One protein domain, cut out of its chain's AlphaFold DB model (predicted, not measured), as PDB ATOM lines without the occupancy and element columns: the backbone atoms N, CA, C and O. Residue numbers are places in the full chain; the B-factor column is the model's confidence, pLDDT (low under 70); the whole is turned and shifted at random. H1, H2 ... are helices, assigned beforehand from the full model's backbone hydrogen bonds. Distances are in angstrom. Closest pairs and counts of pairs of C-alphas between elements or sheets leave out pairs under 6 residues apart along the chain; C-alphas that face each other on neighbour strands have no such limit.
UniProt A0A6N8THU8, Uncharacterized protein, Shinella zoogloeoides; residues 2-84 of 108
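AT A GLANCE: This is residues 2 to 84 of the 108 residues of an uncharacterized protein of Shinella zoogloeoides (UniProt A0A6N8THU8). Two long helices, H1 and H3, lie side by side and run opposite ways, with short H2 across one end; H4 reaches away beyond the other end as an arm that makes the length. The printed part has 83 residues with four named helices, H1 to H4 in order, and no named strand: all helix. It is loose, radius of gyration of the C-alphas 17.0 A, spanning 53 by 25 by 21 A.

HOW THE PARTS SIT: H1, residues 2 to 22, touches H2, residues 26 to 34, with residues 15 to 19 alone, about perpendicular at 77 degrees; the closest C-alphas, Arg 19 and Tyr 26, are 6.5 A apart. H1 touches H3, residues 40 to 56, at a shallow tilt of 18 degrees, opposite ways; the closest C-alphas, Ala 7 and Leu 48, are 5.1 A apart. H2 and H3 are close but not clearly touching. H4, residues 64 to 80, is apart from H1, H2 and H3. Every O i to N i+4 pair is within hydrogen-bond range in H1, H3 and H4; in H2, 4 of 5.

IN THESE COORDINATES: H1 measures 30.3 A from C-alpha 2 at (110.681, 148.451, 137.157), H2 13.0 A, H3 24.8 A, and H4 24.4 A to C-alpha 80 at (140.378, 156.707, 133.423).

THE WHOLE: The farthest C-alphas, His 22 and Lys 81, are 52.6 A apart. Residues 76 to 82 stand free. The printed part has no cut and no long link; no printed residue is under 70 in pLDDT.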
ATOM      1  N   LYS A   2     111.764 149.331 136.652       87.44
ATOM      2  CA  LYS A   2     110.681 148.451 137.157       87.44
ATOM      3  C   LYS A   2     110.200 147.400 136.141       87.44
ATOM      4  O   LYS A   2     110.182 146.220 136.448       87.44
ATOM      5  N   LYS A   3     110.006 147.810 134.882       91.06
ATOM      6  CA  LYS A   3     109.689 146.898 133.763       91.06
ATOM      7  C   LYS A   3     110.686 145.740 133.596       91.06
ATOM      8  O   LYS A   3     110.276 144.653 133.222       91.06
ATOM      9  N   VAL A   4     111.978 145.974 133.853       91.75
ATOM     10  CA  VAL A   4     113.022 144.937 133.758       91.75
ATOM     11  C   VAL A   4     112.867 143.933 134.896       91.75
ATOM     12  O   VAL A   4     112.926 142.734 134.651       91.75
ATOM     13  N   ALA A   5     112.620 144.413 136.118       91.19
ATOM     14  CA  ALA A   5     112.380 143.550 137.273       91.19
ATOM     15  C   ALA A   5     111.114 142.699 137.090       91.19
ATOM     16  O   ALA A   5     111.171 141.481 137.237       91.19
ATOM     17  N   ASP A   6     110.009 143.317 136.665       92.25
ATOM     18  CA  ASP A   6     108.743 142.621 136.419       92.25
ATOM     19  C   ASP A   6     108.885 141.562 135.309       92.25
ATOM     20  O   ASP A   6     108.459 140.418 135.476       92.25
ATOM     21  N   ALA A   7     109.533 141.912 134.188       93.81
ATOM     22  CA  ALA A   7     109.779 140.981 133.085       93.81
ATOM     23  C   ALA A   7     110.723 139.837 133.493       93.81
ATOM     24  O   ALA A   7     110.473 138.683 133.145       93.81
ATOM     25  N   GLY A   8     111.768 140.134 134.272       92.62
ATOM     26  CA  GLY A   8     112.707 139.136 134.782       92.62
ATOM     27  C   GLY A   8     112.030 138.136 135.718       92.62
ATOM     28  O   GLY A   8     112.198 136.923 135.555       92.62
ATOM     29  N   ARG A   9     111.191 138.626 136.639       91.88
ATOM     30  CA  ARG A   9     110.382 137.784 137.530       91.88
ATOM     31  C   ARG A   9     109.396 136.924 136.743       91.88
ATOM     32  O   ARG A   9     109.336 135.716 136.957       91.88
ATOM     33  N   LYS A  10     108.672 137.513 135.788       92.69
ATOM     34  CA  LYS A  10     107.729 136.788 134.920       92.69
ATOM     35  C   LYS A  10     108.416 135.664 134.141       92.69
ATOM     36  O   LYS A  10     107.915 134.544 134.131       92.69
ATOM     37  N   LEU A  11     109.575 135.939 133.534       93.00
ATOM     38  CA  LEU A  11     110.367 134.929 132.828       93.00
ATOM     39  C   LEU A  11     110.764 133.786 133.766       93.00
ATOM     40  O   LEU A  11     110.688 132.616 133.401       93.00
ATOM     41  N   ARG A  12     111.194 134.112 134.985       91.31
ATOM     42  CA  ARG A  12     111.580 133.111 135.972       91.31
ATOM     43  C   ARG A  12     110.412 132.219 136.393       91.31
ATOM     44  O   ARG A  12     110.575 131.005 136.337       91.31
ATOM     45  N   LEU A  13     109.273 132.797 136.772       91.62
ATOM     46  CA  LEU A  13     108.077 132.039 137.159       91.62
ATOM     47  C   LEU A  13     107.633 131.104 136.030       91.62
ATOM     48  O   LEU A  13     107.478 129.909 136.254       91.62
ATOM     49  N   LEU A  14     107.586 131.612 134.796       92.38
ATOM     50  CA  LEU A  14     107.237 130.811 133.623       92.38
ATOM     51  C   LEU A  14     108.207 129.636 133.402       92.38
ATOM     52  O   LEU A  14     107.780 128.546 133.029       92.38
ATOM     53  N   ARG A  15     109.513 129.824 133.644       92.06
ATOM     54  CA  ARG A  15     110.494 128.724 133.566       92.06
ATOM     55  C   ARG A  15     110.215 127.640 134.597       92.06
ATOM     56  O   ARG A  15     110.310 126.471 134.244       92.06
ATOM     57  N   HIS A  16     109.901 128.017 135.837       90.69
ATOM     58  CA  HIS A  16     109.551 127.059 136.887       90.69
ATOM     59  C   HIS A  16     108.269 126.301 136.531       90.69
ATOM     60  O   HIS A  16     108.280 125.076 136.508       90.69
ATOM     61  N   GLU A  17     107.212 127.011 136.135       91.62
ATOM     62  CA  GLU A  17     105.934 126.408 135.739       91.62
ATOM     63  C   GLU A  17     106.086 125.425 134.571       91.62
ATOM     64  O   GLU A  17     105.566 124.313 134.624       91.62
ATOM     65  N   LEU A  18     106.818 125.801 133.515       90.75
ATOM     66  CA  LEU A  18     107.041 124.926 132.360       90.75
ATOM     67  C   LEU A  18     107.917 123.722 132.713       90.75
ATOM     68  O   LEU A  18     107.643 122.613 132.253       90.75
ATOM     69  N   ARG A  19     108.950 123.928 133.536       90.56
ATOM     70  CA  ARG A  19     109.798 122.846 134.041       90.56
ATOM     71  C   ARG A  19     108.957 121.821 134.800       90.56
ATOM     72  O   ARG A  19     109.023 120.637 134.487       90.56
ATOM     73  N   ASP A  20     108.144 122.285 135.743       89.69
ATOM     74  CA  ASP A  20     107.360 121.427 136.632       89.69
ATOM     75  C   ASP A  20     106.212 120.740 135.875       89.69
ATOM     76  O   ASP A  20     105.961 119.554 136.071       89.69
ATOM     77  N   LYS A  21     105.569 121.444 134.933       91.06
ATOM     78  CA  LYS A  21     104.497 120.894 134.088       91.06
ATOM     79  C   LYS A  21     104.976 119.783 133.152       91.06
ATOM     80  O   LYS A  21     104.226 118.846 132.893       91.06
ATOM     81  N   HIS A  22     106.182 119.910 132.603       88.44
ATOM     82  CA  HIS A  22     106.712 118.972 131.610       88.44
ATOM     83  C   HIS A  22     107.739 117.984 132.183       88.44
ATOM     84  O   HIS A  22     108.178 117.094 131.460       88.44
ATOM     85  N   GLY A  23     108.124 118.123 133.458       89.06
ATOM     86  CA  GLY A  23     109.137 117.281 134.101       89.06
ATOM     87  C   GLY A  23     110.526 117.384 133.460       89.06
ATOM     88  O   GLY A  23     111.326 116.461 133.583       89.06
ATOM     89  N   LEU A  24     110.802 118.474 132.739       88.12
ATOM     90  CA  LEU A  24     112.042 118.671 131.986       88.12
ATOM     91  C   LEU A  24     113.119 119.316 132.856       88.12
ATOM     92  O   LEU A  24     112.824 120.082 133.768       88.12
ATOM     93  N   SER A  25     114.389 119.107 132.530       90.75
ATOM     94  CA  SER A  25     115.458 119.972 133.032       90.75
ATOM     95  C   SER A  25     115.399 121.355 132.365       90.75
ATOM     96  O   SER A  25     114.924 121.504 131.237       90.75
ATOM     97  N   TYR A  26     115.959 122.392 133.004       89.50
ATOM     98  CA  TYR A  26     116.068 123.711 132.359       89.50
ATOM     99  C   TYR A  26     116.823 123.650 131.033       89.50
ATOM    100  O   TYR A  26     116.478 124.360 130.095       89.50
ATOM    101  N   ARG A  27     117.844 122.793 130.932       90.69
ATOM    102  CA  ARG A  27     118.611 122.636 129.696       90.69
ATOM    103  C   ARG A  27     117.735 122.120 128.557       90.69
ATOM    104  O   ARG A  27     117.842 122.618 127.442       90.69
ATOM    105  N   GLU A  28     116.882 121.139 128.829       89.75
ATOM    106  CA  GLU A  28     115.932 120.612 127.844       89.75
ATOM    107  C   GLU A  28     114.865 121.644 127.487       89.75
ATOM    108  O   GLU A  28     114.565 121.813 126.310       89.75
ATOM    109  N   LEU A  29     114.380 122.400 128.476       89.50
ATOM    110  CA  LEU A  29     113.453 123.507 128.250       89.50
ATOM    111  C   LEU A  29     114.050 124.584 127.328       89.50
ATOM    112  O   LEU A  29     113.357 125.108 126.467       89.50
ATOM    113  N   TYR A  30     115.334 124.923 127.460       89.31
ATOM    114  CA  TYR A  30     115.966 125.881 126.544       89.31
ATOM    115  C   TYR A  30     116.201 125.295 125.148       89.31
ATOM    116  O   TYR A  30     116.011 126.004 124.164       89.31
ATOM    117  N   ARG A  31     116.514 123.998 125.032       89.81
ATOM    118  CA  ARG A  31     116.575 123.328 123.721       89.81
ATOM    119  C   ARG A  31     115.223 123.344 123.006       89.81
ATOM    120  O   ARG A  31     115.193 123.504 121.792       89.81
ATOM    121  N   SER A  32     114.105 123.211 123.727       85.94
ATOM    122  CA  SER A  32     112.776 123.276 123.101       85.94
ATOM    123  C   SER A  32     112.421 124.674 122.592       85.94
ATOM    124  O   SER A  32     111.618 124.786 121.671       85.94
ATOM    125  N   VAL A  33     113.029 125.732 123.138       86.88
ATOM    126  CA  VAL A  33     112.871 127.111 122.635       86.88
ATOM    127  C   VAL A  33     113.568 127.323 121.290       86.88
ATOM    128  O   VAL A  33     113.141 128.177 120.515       86.88
ATOM    129  N   GLU A  34     114.626 126.563 120.997       85.00
ATOM    130  CA  GLU A  34     115.350 126.648 119.721       85.00
ATOM    131  C   GLU A  34     114.572 126.009 118.562       85.00
ATOM    132  O   GLU A  34     114.836 126.308 117.396       85.00
ATOM    133  N   LEU A  35     113.597 125.146 118.867       85.94
ATOM    134  CA  LEU A  35     112.760 124.505 117.860       85.94
ATOM    135  C   LEU A  35     111.816 125.524 117.195       85.94
ATOM    136  O   LEU A  35     111.312 126.439 117.853       85.94
ATOM    137  N   PRO A  36     111.534 125.374 115.888       81.75
ATOM    138  CA  PRO A  36     110.603 126.251 115.194       81.75
ATOM    139  C   PRO A  36     109.189 126.089 115.766       81.75
ATOM    140  O   PRO A  36     108.653 124.986 115.836       81.75
ATOM    141  N   GLY A  37     108.573 127.204 116.155       82.25
ATOM    142  CA  GLY A  37     107.224 127.232 116.711       82.25
ATOM    143  C   GLY A  37     107.007 128.421 117.641       82.25
ATOM    144  O   GLY A  37     107.938 129.158 117.975       82.25
ATOM    145  N   THR A  38     105.757 128.620 118.054       81.19
ATOM    146  CA  THR A  38     105.422 129.548 119.134       81.19
ATOM    147  C   THR A  38     105.773 128.896 120.468       81.19
ATOM    148  O   THR A  38     105.292 127.813 120.793       81.19
ATOM    149  N   HIS A  39     106.630 129.552 121.249       85.69
ATOM    150  CA  HIS A  39     107.026 129.071 122.565       85.69
ATOM    151  C   HIS A  39     106.840 130.203 123.582       85.69
ATOM    152  O   HIS A  39     107.513 131.225 123.453       85.69
ATOM    153  N   PRO A  40     106.013 130.035 124.634       87.75
ATOM    154  CA  PRO A  40     105.746 131.094 125.614       87.75
ATOM    155  C   PRO A  40     107.016 131.680 126.248       87.75
ATOM    156  O   PRO A  40     107.100 132.870 126.544       87.75
ATOM    157  N   LEU A  41     108.038 130.835 126.433       90.38
ATOM    158  CA  LEU A  41     109.343 131.267 126.937       90.38
ATOM    159  C   LEU A  41     110.067 132.236 125.990       90.38
ATOM    160  O   LEU A  41     110.733 133.144 126.473       90.38
ATOM    161  N   LYS A  42     109.915 132.081 124.670       90.19
ATOM    162  CA  LYS A  42     110.513 132.980 123.679       90.19
ATOM    163  C   LYS A  42     109.906 134.377 123.786       90.19
ATOM    164  O   LYS A  42     110.645 135.346 123.912       90.19
ATOM    165  N   ASP A  43     108.582 134.460 123.881       91.44
ATOM    166  CA  ASP A  43     107.872 135.733 124.054       91.44
ATOM    167  C   ASP A  43     108.266 136.433 125.365       91.44
ATOM    168  O   ASP A  43     108.386 137.658 125.425       91.44
ATOM    169  N   ALA A  44     108.474 135.660 126.438       93.62
ATOM    170  CA  ALA A  44     108.926 136.189 127.722       93.62
ATOM    171  C   ALA A  44     110.381 136.694 127.670       93.62
ATOM    172  O   ALA A  44     110.683 137.726 128.274       93.62
ATOM    173  N   ILE A  45     111.265 136.006 126.937       92.62
ATOM    174  CA  ILE A  45     112.645 136.453 126.688       92.62
ATOM    175  C   ILE A  45     112.634 137.752 125.876       92.62
ATOM    176  O   ILE A  45     113.243 138.730 126.297       92.62
ATOM    177  N   GLU A  46     111.868 137.818 124.786       92.06
ATOM    178  CA  GLU A  46     111.766 139.024 123.954       92.06
ATOM    179  C   GLU A  46     111.222 140.233 124.739       92.06
ATOM    180  O   GLU A  46     111.704 141.358 124.577       92.06
ATOM    181  N   GLN A  47     110.256 140.014 125.641       93.88
ATOM    182  CA  GLN A  47     109.751 141.050 126.551       93.88
ATOM    183  C   GLN A  47     110.837 141.564 127.505       93.88
ATOM    184  O   GLN A  47     110.935 142.776 127.727       93.88
ATOM    185  N   LEU A  48     111.651 140.663 128.064       95.12
ATOM    186  CA  LEU A  48     112.767 141.036 128.929       95.12
ATOM    187  C   LEU A  48     113.831 141.812 128.146       95.12
ATOM    188  O   LEU A  48     114.240 142.887 128.587       95.12
ATOM    189  N   ASP A  49     114.209 141.339 126.960       93.06
ATOM    190  CA  ASP A  49     115.191 141.998 126.096       93.06
ATOM    191  C   ASP A  49     114.741 143.409 125.707       93.06
ATOM    192  O   ASP A  49     115.520 144.362 125.770       93.06
ATOM    193  N   ALA A  50     113.464 143.587 125.358       92.62
ATOM    194  CA  ALA A  50     112.899 144.900 125.062       92.62
ATOM    195  C   ALA A  50     112.937 145.838 126.283       92.62
ATOM    196  O   ALA A  50     113.264 147.023 126.151       92.62
ATOM    197  N   ALA A  51     112.643 145.319 127.480       94.25
ATOM    198  CA  ALA A  51     112.707 146.092 128.715       94.25
ATOM    199  C   ALA A  51     114.146 146.519 129.049       94.25
ATOM    200  O   ALA A  51     114.360 147.672 129.436       94.25
ATOM    201  N   VAL A  52     115.127 145.624 128.874       92.56
ATOM    202  CA  VAL A  52     116.555 145.908 129.094       92.56
ATOM    203  C   VAL A  52     117.052 146.940 128.088       92.56
ATOM    204  O   VAL A  52     117.612 147.957 128.490       92.56
ATOM    205  N   ARG A  53     116.767 146.754 126.794       92.62
ATOM    206  CA  ARG A  53     117.116 147.726 125.747       92.62
ATOM    207  C   ARG A  53     116.581 149.115 126.064       92.62
ATOM    208  O   ARG A  53     117.331 150.086 126.034       92.62
ATOM    209  N   SER A  54     115.309 149.205 126.449       92.25
ATOM    210  CA  SER A  54     114.699 150.472 126.850       92.25
ATOM    211  C   SER A  54     115.360 151.079 128.092       92.25
ATOM    212  O   SER A  54     115.506 152.296 128.153       92.25
ATOM    213  N   ALA A  55     115.771 150.265 129.069       91.31
ATOM    214  CA  ALA A  55     116.434 150.745 130.280       91.31
ATOM    215  C   ALA A  55     117.835 151.316 130.011       91.31
ATOM    216  O   ALA A  55     118.207 152.303 130.639       91.31
ATOM    217  N   TYR A  56     118.572 150.731 129.065       90.62
ATOM    218  CA  TYR A  56     119.872 151.236 128.611       90.62
ATOM    219  C   TYR A  56     119.763 152.344 127.551       90.62
ATOM    220  O   TYR A  56     120.780 152.899 127.148       90.62
ATOM    221  N   GLY A  57     118.551 152.682 127.094       91.56
ATOM    222  CA  GLY A  57     118.341 153.675 126.037       91.56
ATOM    223  C   GLY A  57     118.787 153.204 124.648       91.56
ATOM    224  O   GLY A  57     119.040 154.029 123.776       91.56
ATOM    225  N   MET A  58     118.890 151.890 124.432       93.06
ATOM    226  CA  MET A  58     119.296 151.313 123.154       93.06
ATOM    227  C   MET A  58     118.179 151.495 122.103       93.06
ATOM    228  O   MET A  58     117.047 151.054 122.342       93.06
ATOM    229  N   PRO A  59     118.464 152.104 120.933       89.56
ATOM    230  CA  PRO A  59     117.477 152.279 119.871       89.56
ATOM    231  C   PRO A  59     116.929 150.950 119.340       89.56
ATOM    232  O   PRO A  59     117.628 149.932 119.290       89.56
ATOM    233  N   LYS A  60     115.672 150.960 118.883       84.81
ATOM    234  CA  LYS A  60     115.053 149.785 118.258       84.81
ATOM    235  C   LYS A  60     115.793 149.457 116.956       84.81
ATOM    236  O   LYS A  60     115.826 150.282 116.053       84.81
ATOM    237  N   GLY A  61     116.362 148.254 116.867       84.19
ATOM    238  CA  GLY A  61     117.115 147.801 115.691       84.19
ATOM    239  C   GLY A  61     118.600 148.176 115.685       84.19
ATOM    240  O   GLY A  61     119.274 147.879 114.706       84.19
ATOM    241  N   ALA A  62     119.121 148.791 116.753       89.94
ATOM    242  CA  ALA A  62     120.563 148.965 116.899       89.94
ATOM    243  C   ALA A  62     121.277 147.605 116.997       89.94
ATOM    244  O   ALA A  62     120.735 146.643 117.557       89.94
ATOM    245  N   ASP A  63     122.506 147.539 116.483       93.12
ATOM    246  CA  ASP A  63     123.374 146.378 116.655       93.12
ATOM    247  C   ASP A  63     123.781 146.252 118.131       93.12
ATOM    248  O   ASP A  63     124.271 147.198 118.756       93.12
ATOM    249  N   TYR A  64     123.533 145.076 118.707       91.75
ATOM    250  CA  TYR A  64     123.771 144.809 120.122       91.75
ATOM    251  C   TYR A  64     125.257 144.809 120.486       91.75
ATOM    252  O   TYR A  64     125.638 145.349 121.526       91.75
ATOM    253  N   LEU A  65     126.097 144.225 119.632       95.12
ATOM    254  CA  LEU A  65     127.533 144.134 119.871       95.12
ATOM    255  C   LEU A  65     128.176 145.510 119.748       95.12
ATOM    256  O   LEU A  65     128.986 145.883 120.597       95.12
ATOM    257  N   GLN A  66     127.768 146.280 118.738       95.50
ATOM    258  CA  GLN A  66     128.253 147.642 118.558       95.50
ATOM    259  C   GLN A  66     127.865 148.534 119.746       95.50
ATOM    260  O   GLN A  66     128.733 149.191 120.320       95.50
ATOM    261  N   PHE A  67     126.598 148.504 120.170       95.44
ATOM    262  CA  PHE A  67     126.126 149.304 121.304       95.44
ATOM    263  C   PHE A  67     126.888 148.985 122.601       95.44
ATOM    264  O   PHE A  67     127.308 149.892 123.321       95.44
ATOM    265  N   ILE A  68     127.114 147.699 122.896       94.69
ATOM    266  CA  ILE A  68     127.878 147.284 124.082       94.69
ATOM    267  C   ILE A  68     129.340 147.710 123.986       94.69
ATOM    268  O   ILE A  68     129.914 148.151 124.980       94.69
ATOM    269  N   LEU A  69     129.956 147.597 122.808       96.56
ATOM    270  CA  LEU A  69     131.335 148.028 122.607       96.56
ATOM    271  C   LEU A  69     131.491 149.533 122.863       96.56
ATOM    272  O   LEU A  69     132.403 149.941 123.582       96.56
ATOM    273  N   GLU A  70     130.584 150.348 122.325       96.19
ATOM    274  CA  GLU A  70     130.558 151.798 122.542       96.19
ATOM    275  C   GLU A  70     130.345 152.144 124.022       96.19
ATOM    276  O   GLU A  70     131.071 152.975 124.581       96.19
ATOM    277  N   LEU A  71     129.416 151.452 124.692       94.62
ATOM    278  CA  LEU A  71     129.170 151.612 126.127       94.62
ATOM    279  C   LEU A  71     130.415 151.271 126.959       94.62
ATOM    280  O   LEU A  71     130.788 152.033 127.852       94.62
ATOM    281  N   ASN A  72     131.103 150.171 126.643       95.38
ATOM    282  CA  ASN A  72     132.329 149.763 127.331       95.38
ATOM    283  C   ASN A  72     133.458 150.783 127.141       95.38
ATOM    284  O   ASN A  72     134.179 151.109 128.086       95.38
ATOM    285  N   GLN A  73     133.601 151.336 125.933       97.12
ATOM    286  CA  GLN A  73     134.571 152.399 125.673       97.12
ATOM    287  C   GLN A  73     134.245 153.674 126.461       97.12
ATOM    288  O   GLN A  73     135.164 154.326 126.966       97.12
ATOM    289  N   LEU A  74     132.965 154.039 126.581       95.44
ATOM    290  CA  LEU A  74     132.517 155.183 127.378       95.44
ATOM    291  C   LEU A  74     132.837 154.987 128.865       95.44
ATOM    292  O   LEU A  74     133.433 155.871 129.481       95.44
ATOM    293  N   VAL A  75     132.490 153.822 129.419       95.00
ATOM    294  CA  VAL A  75     132.790 153.453 130.810       95.00
ATOM    295  C   VAL A  75     134.293 153.527 131.071       95.00
ATOM    296  O   VAL A  75     134.716 154.278 131.947       95.00
ATOM    297  N   SER A  76     135.111 152.875 130.239       96.12
ATOM    298  CA  SER A  76     136.570 152.881 130.396       96.12
ATOM    299  C   SER A  76     137.169 154.293 130.345       96.12
ATOM    300  O   SER A  76     138.087 154.619 131.099       96.12
ATOM    301  N   LYS A  77     136.652 155.177 129.479       97.00
ATOM    302  CA  LYS A  77     137.082 156.586 129.425       97.00
ATOM    303  C   LYS A  77     136.719 157.345 130.703       97.00
ATOM    304  O   LYS A  77     137.521 158.162 131.150       97.00
ATOM    305  N   ASN A  78     135.539 157.104 131.269       96.00
ATOM    306  CA  ASN A  78     135.090 157.754 132.499       96.00
ATOM    307  C   ASN A  78     135.907 157.288 133.709       96.00
ATOM    308  O   ASN A  78     136.375 158.129 134.474       96.00
ATOM    309  N   GLU A  79     136.173 155.986 133.818       94.94
ATOM    310  CA  GLU A  79     137.032 155.418 134.865       94.94
ATOM    311  C   GLU A  79     138.447 156.004 134.809       94.94
ATOM    312  O   GLU A  79     138.970 156.459 135.824       94.94
ATOM    313  N   LYS A  80     139.048 156.096 133.612       96.25
ATOM    314  CA  LYS A  80     140.378 156.707 133.423       96.25
ATOM    315  C   LYS A  80     140.438 158.179 133.831       96.25
ATOM    316  O   LYS A  80     141.502 158.663 134.201       96.25
ATOM    317  N   LYS A  81     139.317 158.898 133.752       96.44
ATOM    318  CA  LYS A  81     139.193 160.295 134.198       96.44
ATOM    319  C   LYS A  81     138.906 160.420 135.699       96.44
ATOM    320  O   LYS A  81     138.780 161.539 136.183       96.44
ATOM    321  N   GLY A  82     138.768 159.305 136.421       93.81
ATOM    322  CA  GLY A  82     138.382 159.290 137.832       93.81
ATOM    323  C   GLY A  82     136.910 159.640 138.074       93.81
ATOM    324  O   GLY A  82     136.544 159.984 139.195       93.81
ATOM    325  N   LEU A  83     136.060 159.583 137.043       94.75
ATOM    326  CA  LEU A  83     134.622 159.787 137.202       94.75
ATOM    327  C   LEU A  83     133.982 158.539 137.815       94.75
ATOM    328  O   LEU A  83     134.348 157.411 137.488       94.75
ATOM    329  N   VAL A  84     132.982 158.746 138.670       90.50
ATOM    330  CA  VAL A  84     132.213 157.647 139.266       90.50
ATOM    331  C   VAL A  84     131.375 156.968 138.184       90.50
ATOM    332  O   VAL A  84     130.525 157.601 137.555       90.50
TER     333      VAL A  84